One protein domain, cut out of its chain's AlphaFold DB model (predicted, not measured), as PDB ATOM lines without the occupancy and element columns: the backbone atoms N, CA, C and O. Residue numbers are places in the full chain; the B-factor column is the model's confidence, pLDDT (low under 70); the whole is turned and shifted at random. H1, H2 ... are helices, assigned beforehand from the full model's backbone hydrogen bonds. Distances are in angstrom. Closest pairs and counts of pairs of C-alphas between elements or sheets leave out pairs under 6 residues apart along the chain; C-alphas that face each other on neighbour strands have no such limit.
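This is residues 25 to 34 and 63 to 100 of the 100 residues of the protein "(diamondback moth) hypothetical protein" of Plutella xylostella (UniProt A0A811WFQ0). You are looking at a small helical domain in which one long helix, H4, makes the longest side, with H1 packed side by side with part of it and running the opposite way. The short helix H2 packs on H4 at a steep tilt, the very short H3 touches H1, and residues 93 to 98 of H4 run on past its contacts. The 48 printed residues have four named helices, H1, H2, H3 and H4 in chain order, and no named strand; the class is all helix. The whole is compact, with a radius of gyration of the C-alphas of 10.0 A, and only just elongated, spanning 30 by 20 by 16 A.

Start at H1, residues 25 to 34, which touches H3, residues 75 to 78; their closest C-alphas, those of Ala 33 and Met 76, are 5.2 A apart. H1 also touches H4, residues 82 to 98, which touches H1 with residues 85 to 92 alone, at a shallow tilt of 25 degrees, opposite ways; the closest C-alphas are those of Trp 26 and Gly 89, 6.2 A apart. Go on to H2, residues 65 to 71, which touches residues 88 to 92 alone of H4 at a steep tilt of 55 degrees, opposite ways, closest at the C-alphas of Val 70 and Tyr 92, 6.3 A. H2 and H3 only just touch, only at the corner by their link, with 3 pairs of C-alphas within 8 A, the closest being Arg 68 and Trp 75 at 6.3 A. In H1 and H2 every O i to N i+4 pair is within hydrogen-bond range, in H4 11 of 13 are, and H3 is too short for such a pair.

Find C-alpha 25 at (-13.447, -28.531, -32.236); from there H1 runs 14.4 A to C-alpha 34. H2 measures 9.9 A and H3 4.8 A. H4 runs 24.8 A from C-alpha 82 at (-12.990, -19.823, -19.847) to C-alpha 98 at (-8.331, -43.435, -25.774).

The C-alphas of Arg 34 and Gly 100, the two farthest apart, are 30.3 A apart. Residues 35 to 62 are not printed, and C-alphas 34 and 63 are 17.6 A apart across this cut. The links H2 to H3 and H3 to H4 are tight. Mean pLDDT of the printed part is 90.2; residues 99 to 100 are under 70.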
ATOM      1  N   LYS A  25     -11.991 -28.451 -32.365       95.19
ATOM      2  CA  LYS A  25     -13.447 -28.531 -32.236       95.19
ATOM      3  C   LYS A  25     -13.921 -27.925 -30.910       95.19
ATOM      4  O   LYS A  25     -14.850 -27.114 -30.918       95.19
ATOM      5  N   TRP A  26     -13.272 -28.261 -29.795       96.19
ATOM      6  CA  TRP A  26     -13.629 -27.742 -28.472       96.19
ATOM      7  C   TRP A  26     -13.406 -26.229 -28.341       96.19
ATOM      8  O   TRP A  26     -14.255 -25.490 -27.829       96.19
ATOM      9  N   GLN A  27     -12.273 -25.738 -28.848       95.88
ATOM     10  CA  GLN A  27     -11.958 -24.308 -28.851       95.88
ATOM     11  C   GLN A  27     -12.953 -23.514 -29.699       95.88
ATOM     12  O   GLN A  27     -13.461 -22.482 -29.250       95.88
ATOM     13  N   TRP A  28     -13.276 -24.016 -30.894       94.75
ATOM     14  CA  TRP A  28     -14.254 -23.397 -31.782       94.75
ATOM     15  C   TRP A  28     -15.650 -23.363 -31.153       94.75
ATOM     16  O   TRP A  28     -16.290 -22.313 -31.160       94.75
ATOM     17  N   ALA A  29     -16.089 -24.462 -30.534       94.56
ATOM     18  CA  ALA A  29     -17.369 -24.532 -29.832       94.56
ATOM     19  C   ALA A  29     -17.485 -23.452 -28.747       94.56
ATOM     20  O   ALA A  29     -18.461 -22.702 -28.711       94.56
ATOM     21  N   GLY A  30     -16.454 -23.328 -27.905       94.75
ATOM     22  CA  GLY A  30     -16.421 -22.301 -26.868       94.75
ATOM     23  C   GLY A  30     -16.384 -20.888 -27.444       94.75
ATOM     24  O   GLY A  30     -17.050 -19.990 -26.931       94.75
ATOM     25  N   HIS A  31     -15.625 -20.675 -28.525       93.50
ATOM     26  CA  HIS A  31     -15.564 -19.380 -29.206       93.50
ATOM     27  C   HIS A  31     -16.934 -18.951 -29.719       93.50
ATOM     28  O   HIS A  31     -17.371 -17.843 -29.421       93.50
ATOM     29  N   VAL A  32     -17.634 -19.834 -30.436       92.69
ATOM     30  CA  VAL A  32     -18.965 -19.544 -30.982       92.69
ATOM     31  C   VAL A  32     -19.994 -19.342 -29.869       92.69
ATOM     32  O   VAL A  32     -20.782 -18.403 -29.954       92.69
ATOM     33  N   ALA A  33     -19.965 -20.148 -28.802       91.56
ATOM     34  CA  ALA A  33     -20.891 -20.007 -27.675       91.56
ATOM     35  C   ALA A  33     -20.761 -18.658 -26.945       91.56
ATOM     36  O   ALA A  33     -21.757 -18.124 -26.453       91.56
ATOM     37  N   ARG A  34     -19.552 -18.082 -26.908       91.31
ATOM     38  CA  ARG A  34     -19.283 -16.766 -26.304       91.31
ATOM     39  C   ARG A  34     -19.577 -15.588 -27.229       91.31
ATOM     40  O   ARG A  34     -19.599 -14.451 -26.764       91.31
ATOM     41  N   TRP A  63     -23.829 -32.825 -34.092       86.75
ATOM     42  CA  TRP A  63     -22.486 -32.288 -33.875       86.75
ATOM     43  C   TRP A  63     -22.226 -31.835 -32.430       86.75
ATOM     44  O   TRP A  63     -21.098 -31.945 -31.979       86.75
ATOM     45  N   SER A  64     -23.250 -31.343 -31.720       89.31
ATOM     46  CA  SER A  64     -23.157 -30.878 -30.325       89.31
ATOM     47  C   SER A  64     -23.300 -31.983 -29.272       89.31
ATOM     48  O   SER A  64     -23.286 -31.693 -28.078       89.31
ATOM     49  N   ASP A  65     -23.616 -33.214 -29.681       88.62
ATOM     50  CA  ASP A  65     -23.985 -34.266 -28.731       88.62
ATOM     51  C   ASP A  65     -22.776 -34.777 -27.951       88.62
ATOM     52  O   ASP A  65     -22.909 -35.051 -26.764       88.62
ATOM     53  N   ASP A  66     -21.597 -34.820 -28.567       90.25
ATOM     54  CA  ASP A  66     -20.332 -35.116 -27.888       90.25
ATOM     55  C   ASP A  66     -19.911 -34.005 -26.915       90.25
ATOM     56  O   ASP A  66     -19.535 -34.290 -25.783       90.25
ATOM     57  N   LEU A  67     -20.091 -32.733 -27.283       92.44
ATOM     58  CA  LEU A  67     -19.906 -31.610 -26.359       92.44
ATOM     59  C   LEU A  67     -20.824 -31.742 -25.139       92.44
ATOM     60  O   LEU A  67     -20.417 -31.466 -24.013       92.44
ATOM     61  N   ARG A  68     -22.065 -32.199 -25.354       91.94
ATOM     62  CA  ARG A  68     -23.048 -32.407 -24.285       91.94
ATOM     63  C   ARG A  68     -22.692 -33.574 -23.369       91.94
ATOM     64  O   ARG A  68     -23.049 -33.512 -22.198       91.94
ATOM     65  N   LYS A  69     -22.023 -34.613 -23.877       91.62
ATOM     66  CA  LYS A  69     -21.541 -35.724 -23.043       91.62
ATOM     67  C   LYS A  69     -20.550 -35.235 -21.985       91.62
ATOM     68  O   LYS A  69     -20.625 -35.692 -20.854       91.62
ATOM     69  N   VAL A  70     -19.690 -34.276 -22.339       93.94
ATOM     70  CA  VAL A  70     -18.637 -33.763 -21.445       93.94
ATOM     71  C   VAL A  70     -19.100 -32.559 -20.615       93.94
ATOM     72  O   VAL A  70     -18.952 -32.551 -19.402       93.94
ATOM     73  N   ALA A  71     -19.693 -31.538 -21.243       93.81
ATOM     74  CA  ALA A  71     -20.066 -30.276 -20.583       93.81
ATOM     75  C   ALA A  71     -21.559 -30.168 -20.210       93.81
ATOM     76  O   ALA A  71     -22.016 -29.127 -19.730       93.81
ATOM     77  N   GLY A  72     -22.346 -31.220 -20.446       92.69
ATOM     78  CA  GLY A  72     -23.763 -31.270 -20.093       92.69
ATOM     79  C   GLY A  72     -24.689 -30.457 -21.007       92.69
ATOM     80  O   GLY A  72     -24.293 -29.820 -21.986       92.69
ATOM     81  N   SER A  73     -25.991 -30.478 -20.700       89.50
ATOM     82  CA  SER A  73     -27.043 -29.838 -21.515       89.50
ATOM     83  C   SER A  73     -26.909 -28.316 -21.624       89.50
ATOM     84  O   SER A  73     -27.348 -27.740 -22.621       89.50
ATOM     85  N   ARG A  74     -26.260 -27.683 -20.639       90.81
ATOM     86  CA  ARG A  74     -25.995 -26.239 -20.563       90.81
ATOM     87  C   ARG A  74     -24.587 -25.863 -21.042       90.81
ATOM     88  O   ARG A  74     -24.096 -24.799 -20.680       90.81
ATOM     89  N   TRP A  75     -23.946 -26.686 -21.876       93.06
ATOM     90  CA  TRP A  75     -22.567 -26.463 -22.335       93.06
ATOM     91  C   TRP A  75     -22.312 -25.058 -22.917       93.06
ATOM     92  O   TRP A  75     -21.233 -24.516 -22.724       93.06
ATOM     93  N   MET A  76     -23.297 -24.428 -23.574       91.38
ATOM     94  CA  MET A  76     -23.158 -23.055 -24.092       91.38
ATOM     95  C   MET A  76     -23.009 -22.005 -22.981       91.38
ATOM     96  O   MET A  76     -22.317 -21.013 -23.176       91.38
ATOM     97  N   GLN A  77     -23.637 -22.224 -21.820       91.50
ATOM     98  CA  GLN A  77     -23.455 -21.382 -20.633       91.50
ATOM     99  C   GLN A  77     -22.111 -21.686 -19.967       91.50
ATOM    100  O   GLN A  77     -21.374 -20.763 -19.638       91.50
ATOM    101  N   MET A  78     -21.757 -22.973 -19.850       93.19
ATOM    102  CA  MET A  78     -20.467 -23.418 -19.298       93.19
ATOM    103  C   MET A  78     -19.283 -22.877 -20.106       93.19
ATOM    104  O   MET A  78     -18.264 -22.503 -19.542       93.19
ATOM    105  N   ALA A  79     -19.436 -22.757 -21.426       93.44
ATOM    106  CA  ALA A  79     -18.451 -22.133 -22.300       93.44
ATOM    107  C   ALA A  79     -18.207 -20.646 -21.989       93.44
ATOM    108  O   ALA A  79     -17.204 -20.097 -22.447       93.44
ATOM    109  N   GLY A  80     -19.089 -19.979 -21.239       92.69
ATOM    110  CA  GLY A  80     -18.861 -18.625 -20.737       92.69
ATOM    111  C   GLY A  80     -17.673 -18.552 -19.776       92.69
ATOM    112  O   GLY A  80     -16.856 -17.638 -19.893       92.69
ATOM    113  N   ASP A  81     -17.526 -19.548 -18.898       94.38
ATOM    114  CA  ASP A  81     -16.363 -19.679 -18.022       94.38
ATOM    115  C   ASP A  81     -15.176 -20.257 -18.802       94.38
ATOM    116  O   ASP A  81     -15.136 -21.431 -19.163       94.38
ATOM    117  N   ARG A  82     -14.171 -19.419 -19.074       93.69
ATOM    118  CA  ARG A  82     -12.990 -19.823 -19.847       93.69
ATOM    119  C   ARG A  82     -12.122 -20.848 -19.119       93.69
ATOM    120  O   ARG A  82     -11.499 -21.664 -19.799       93.69
ATOM    121  N   LEU A  83     -12.050 -20.787 -17.788       94.12
ATOM    122  CA  LEU A  83     -11.211 -21.690 -17.000       94.12
ATOM    123  C   LEU A  83     -11.865 -23.068 -16.922       94.12
ATOM    124  O   LEU A  83     -11.245 -24.054 -17.328       94.12
ATOM    125  N   GLY A  84     -13.144 -23.123 -16.539       94.31
ATOM    126  CA  GLY A  84     -13.930 -24.354 -16.564       94.31
ATOM    127  C   GLY A  84     -14.005 -24.972 -17.962       94.31
ATOM    128  O   GLY A  84     -13.819 -26.177 -18.121       94.31
ATOM    129  N   TRP A  85     -14.171 -24.152 -19.008       95.88
ATOM    130  CA  TRP A  85     -14.179 -24.638 -20.389       95.88
ATOM    131  C   TRP A  85     -12.842 -25.250 -20.810       95.88
ATOM    132  O   TRP A  85     -12.837 -26.252 -21.520       95.88
ATOM    133  N   ARG A  86     -11.703 -24.677 -20.403       94.69
ATOM    134  CA  ARG A  86     -10.385 -25.249 -20.718       94.69
ATOM    135  C   ARG A  86     -10.200 -26.606 -20.037       94.69
ATOM    136  O   ARG A  86      -9.820 -27.548 -20.721       94.69
ATOM    137  N   SER A  87     -10.537 -26.707 -18.751       94.75
ATOM    138  CA  SER A  87     -10.416 -27.952 -17.981       94.75
ATOM    139  C   SER A  87     -11.282 -29.081 -18.556       94.75
ATOM    140  O   SER A  87     -10.784 -30.173 -18.814       94.75
ATOM    141  N   LEU A  88     -12.550 -28.805 -18.882       95.06
ATOM    142  CA  LEU A  88     -13.426 -29.780 -19.550       95.06
ATOM    143  C   LEU A  88     -12.918 -30.175 -20.949       95.06
ATOM    144  O   LEU A  88     -13.203 -31.271 -21.429       95.06
ATOM    145  N   GLY A  89     -12.157 -29.293 -21.602       94.69
ATOM    146  CA  GLY A  89     -11.541 -29.560 -22.898       94.69
ATOM    147  C   GLY A  89     -10.486 -30.659 -22.854       94.69
ATOM    148  O   GLY A  89     -10.395 -31.430 -23.802       94.69
ATOM    149  N   GLU A  90      -9.738 -30.779 -21.759       92.44
ATOM    150  CA  GLU A  90      -8.745 -31.847 -21.587       92.44
ATOM    151  C   GLU A  90      -9.429 -33.218 -21.511       92.44
ATOM    152  O   GLU A  90      -9.060 -34.130 -22.251       92.44
ATOM    153  N   ALA A  91     -10.504 -33.327 -20.722       92.50
ATOM    154  CA  ALA A  91     -11.336 -34.530 -20.664       92.50
ATOM    155  C   ALA A  91     -11.983 -34.849 -22.023       92.50
ATOM    156  O   ALA A  91     -12.052 -36.007 -22.435       92.50
ATOM    157  N   TYR A  92     -12.420 -33.818 -22.756       93.94
ATOM    158  CA  TYR A  92     -12.950 -33.994 -24.104       93.94
ATOM    159  C   TYR A  92     -11.899 -34.566 -25.057       93.94
ATOM    160  O   TYR A  92     -12.226 -35.480 -25.801       93.94
ATOM    161  N   VAL A  93     -10.665 -34.057 -25.055       93.00
ATOM    162  CA  VAL A  93      -9.586 -34.543 -25.935       93.00
ATOM    163  C   VAL A  93      -9.205 -35.984 -25.593       93.00
ATOM    164  O   VAL A  93      -9.085 -36.799 -26.505       93.00
ATOM    165  N   GLN A  94      -9.111 -36.323 -24.303       88.44
ATOM    166  CA  GLN A  94      -8.778 -37.678 -23.846       88.44
ATOM    167  C   GLN A  94      -9.754 -38.743 -24.369       88.44
ATOM    168  O   GLN A  94      -9.324 -39.820 -24.782       88.44
ATOM    169  N   GLN A  95     -11.054 -38.430 -24.445       87.75
ATOM    170  CA  GLN A  95     -12.048 -39.366 -24.986       87.75
ATOM    171  C   GLN A  95     -11.738 -39.762 -26.448       87.75
ATOM    172  O   GLN A  95     -11.952 -40.902 -26.839       87.75
ATOM    173  N   TRP A  96     -11.185 -38.843 -27.252       81.12
ATOM    174  CA  TRP A  96     -10.893 -39.079 -28.672       81.12
ATOM    175  C   TRP A  96      -9.559 -39.788 -28.893       81.12
ATOM    176  O   TRP A  96      -9.345 -40.350 -29.959       81.12
ATOM    177  N   THR A  97      -8.666 -39.763 -27.901       81.12
ATOM    178  CA  THR A  97      -7.359 -40.430 -27.969       81.12
ATOM    179  C   THR A  97      -7.372 -41.844 -27.409       81.12
ATOM    180  O   THR A  97      -6.538 -42.652 -27.797       81.12
ATOM    181  N   THR A  98      -8.277 -42.139 -26.471       72.19
ATOM    182  CA  THR A  98      -8.331 -43.435 -25.774       72.19
ATOM    183  C   THR A  98      -9.306 -44.419 -26.428       72.19
ATOM    184  O   THR A  98      -9.134 -45.623 -26.282       72.19
ATOM    185  N   GLU A  99     -10.303 -43.933 -27.175       59.72
ATOM    186  CA  GLU A  99     -11.303 -44.766 -27.868       59.72
ATOM    187  C   GLU A  99     -10.905 -45.152 -29.319       59.72
ATOM    188  O   GLU A  99     -11.745 -45.662 -30.062       59.72
ATOM    189  N   GLY A 100      -9.661 -44.869 -29.746       50.81
ATOM    190  CA  GLY A 100      -9.202 -44.900 -31.151       50.81
ATOM    191  C   GLY A 100      -8.566 -46.191 -31.664       50.81
ATOM    192  O   GLY A 100      -7.898 -46.883 -30.868       50.81
TER     193      GLY A 100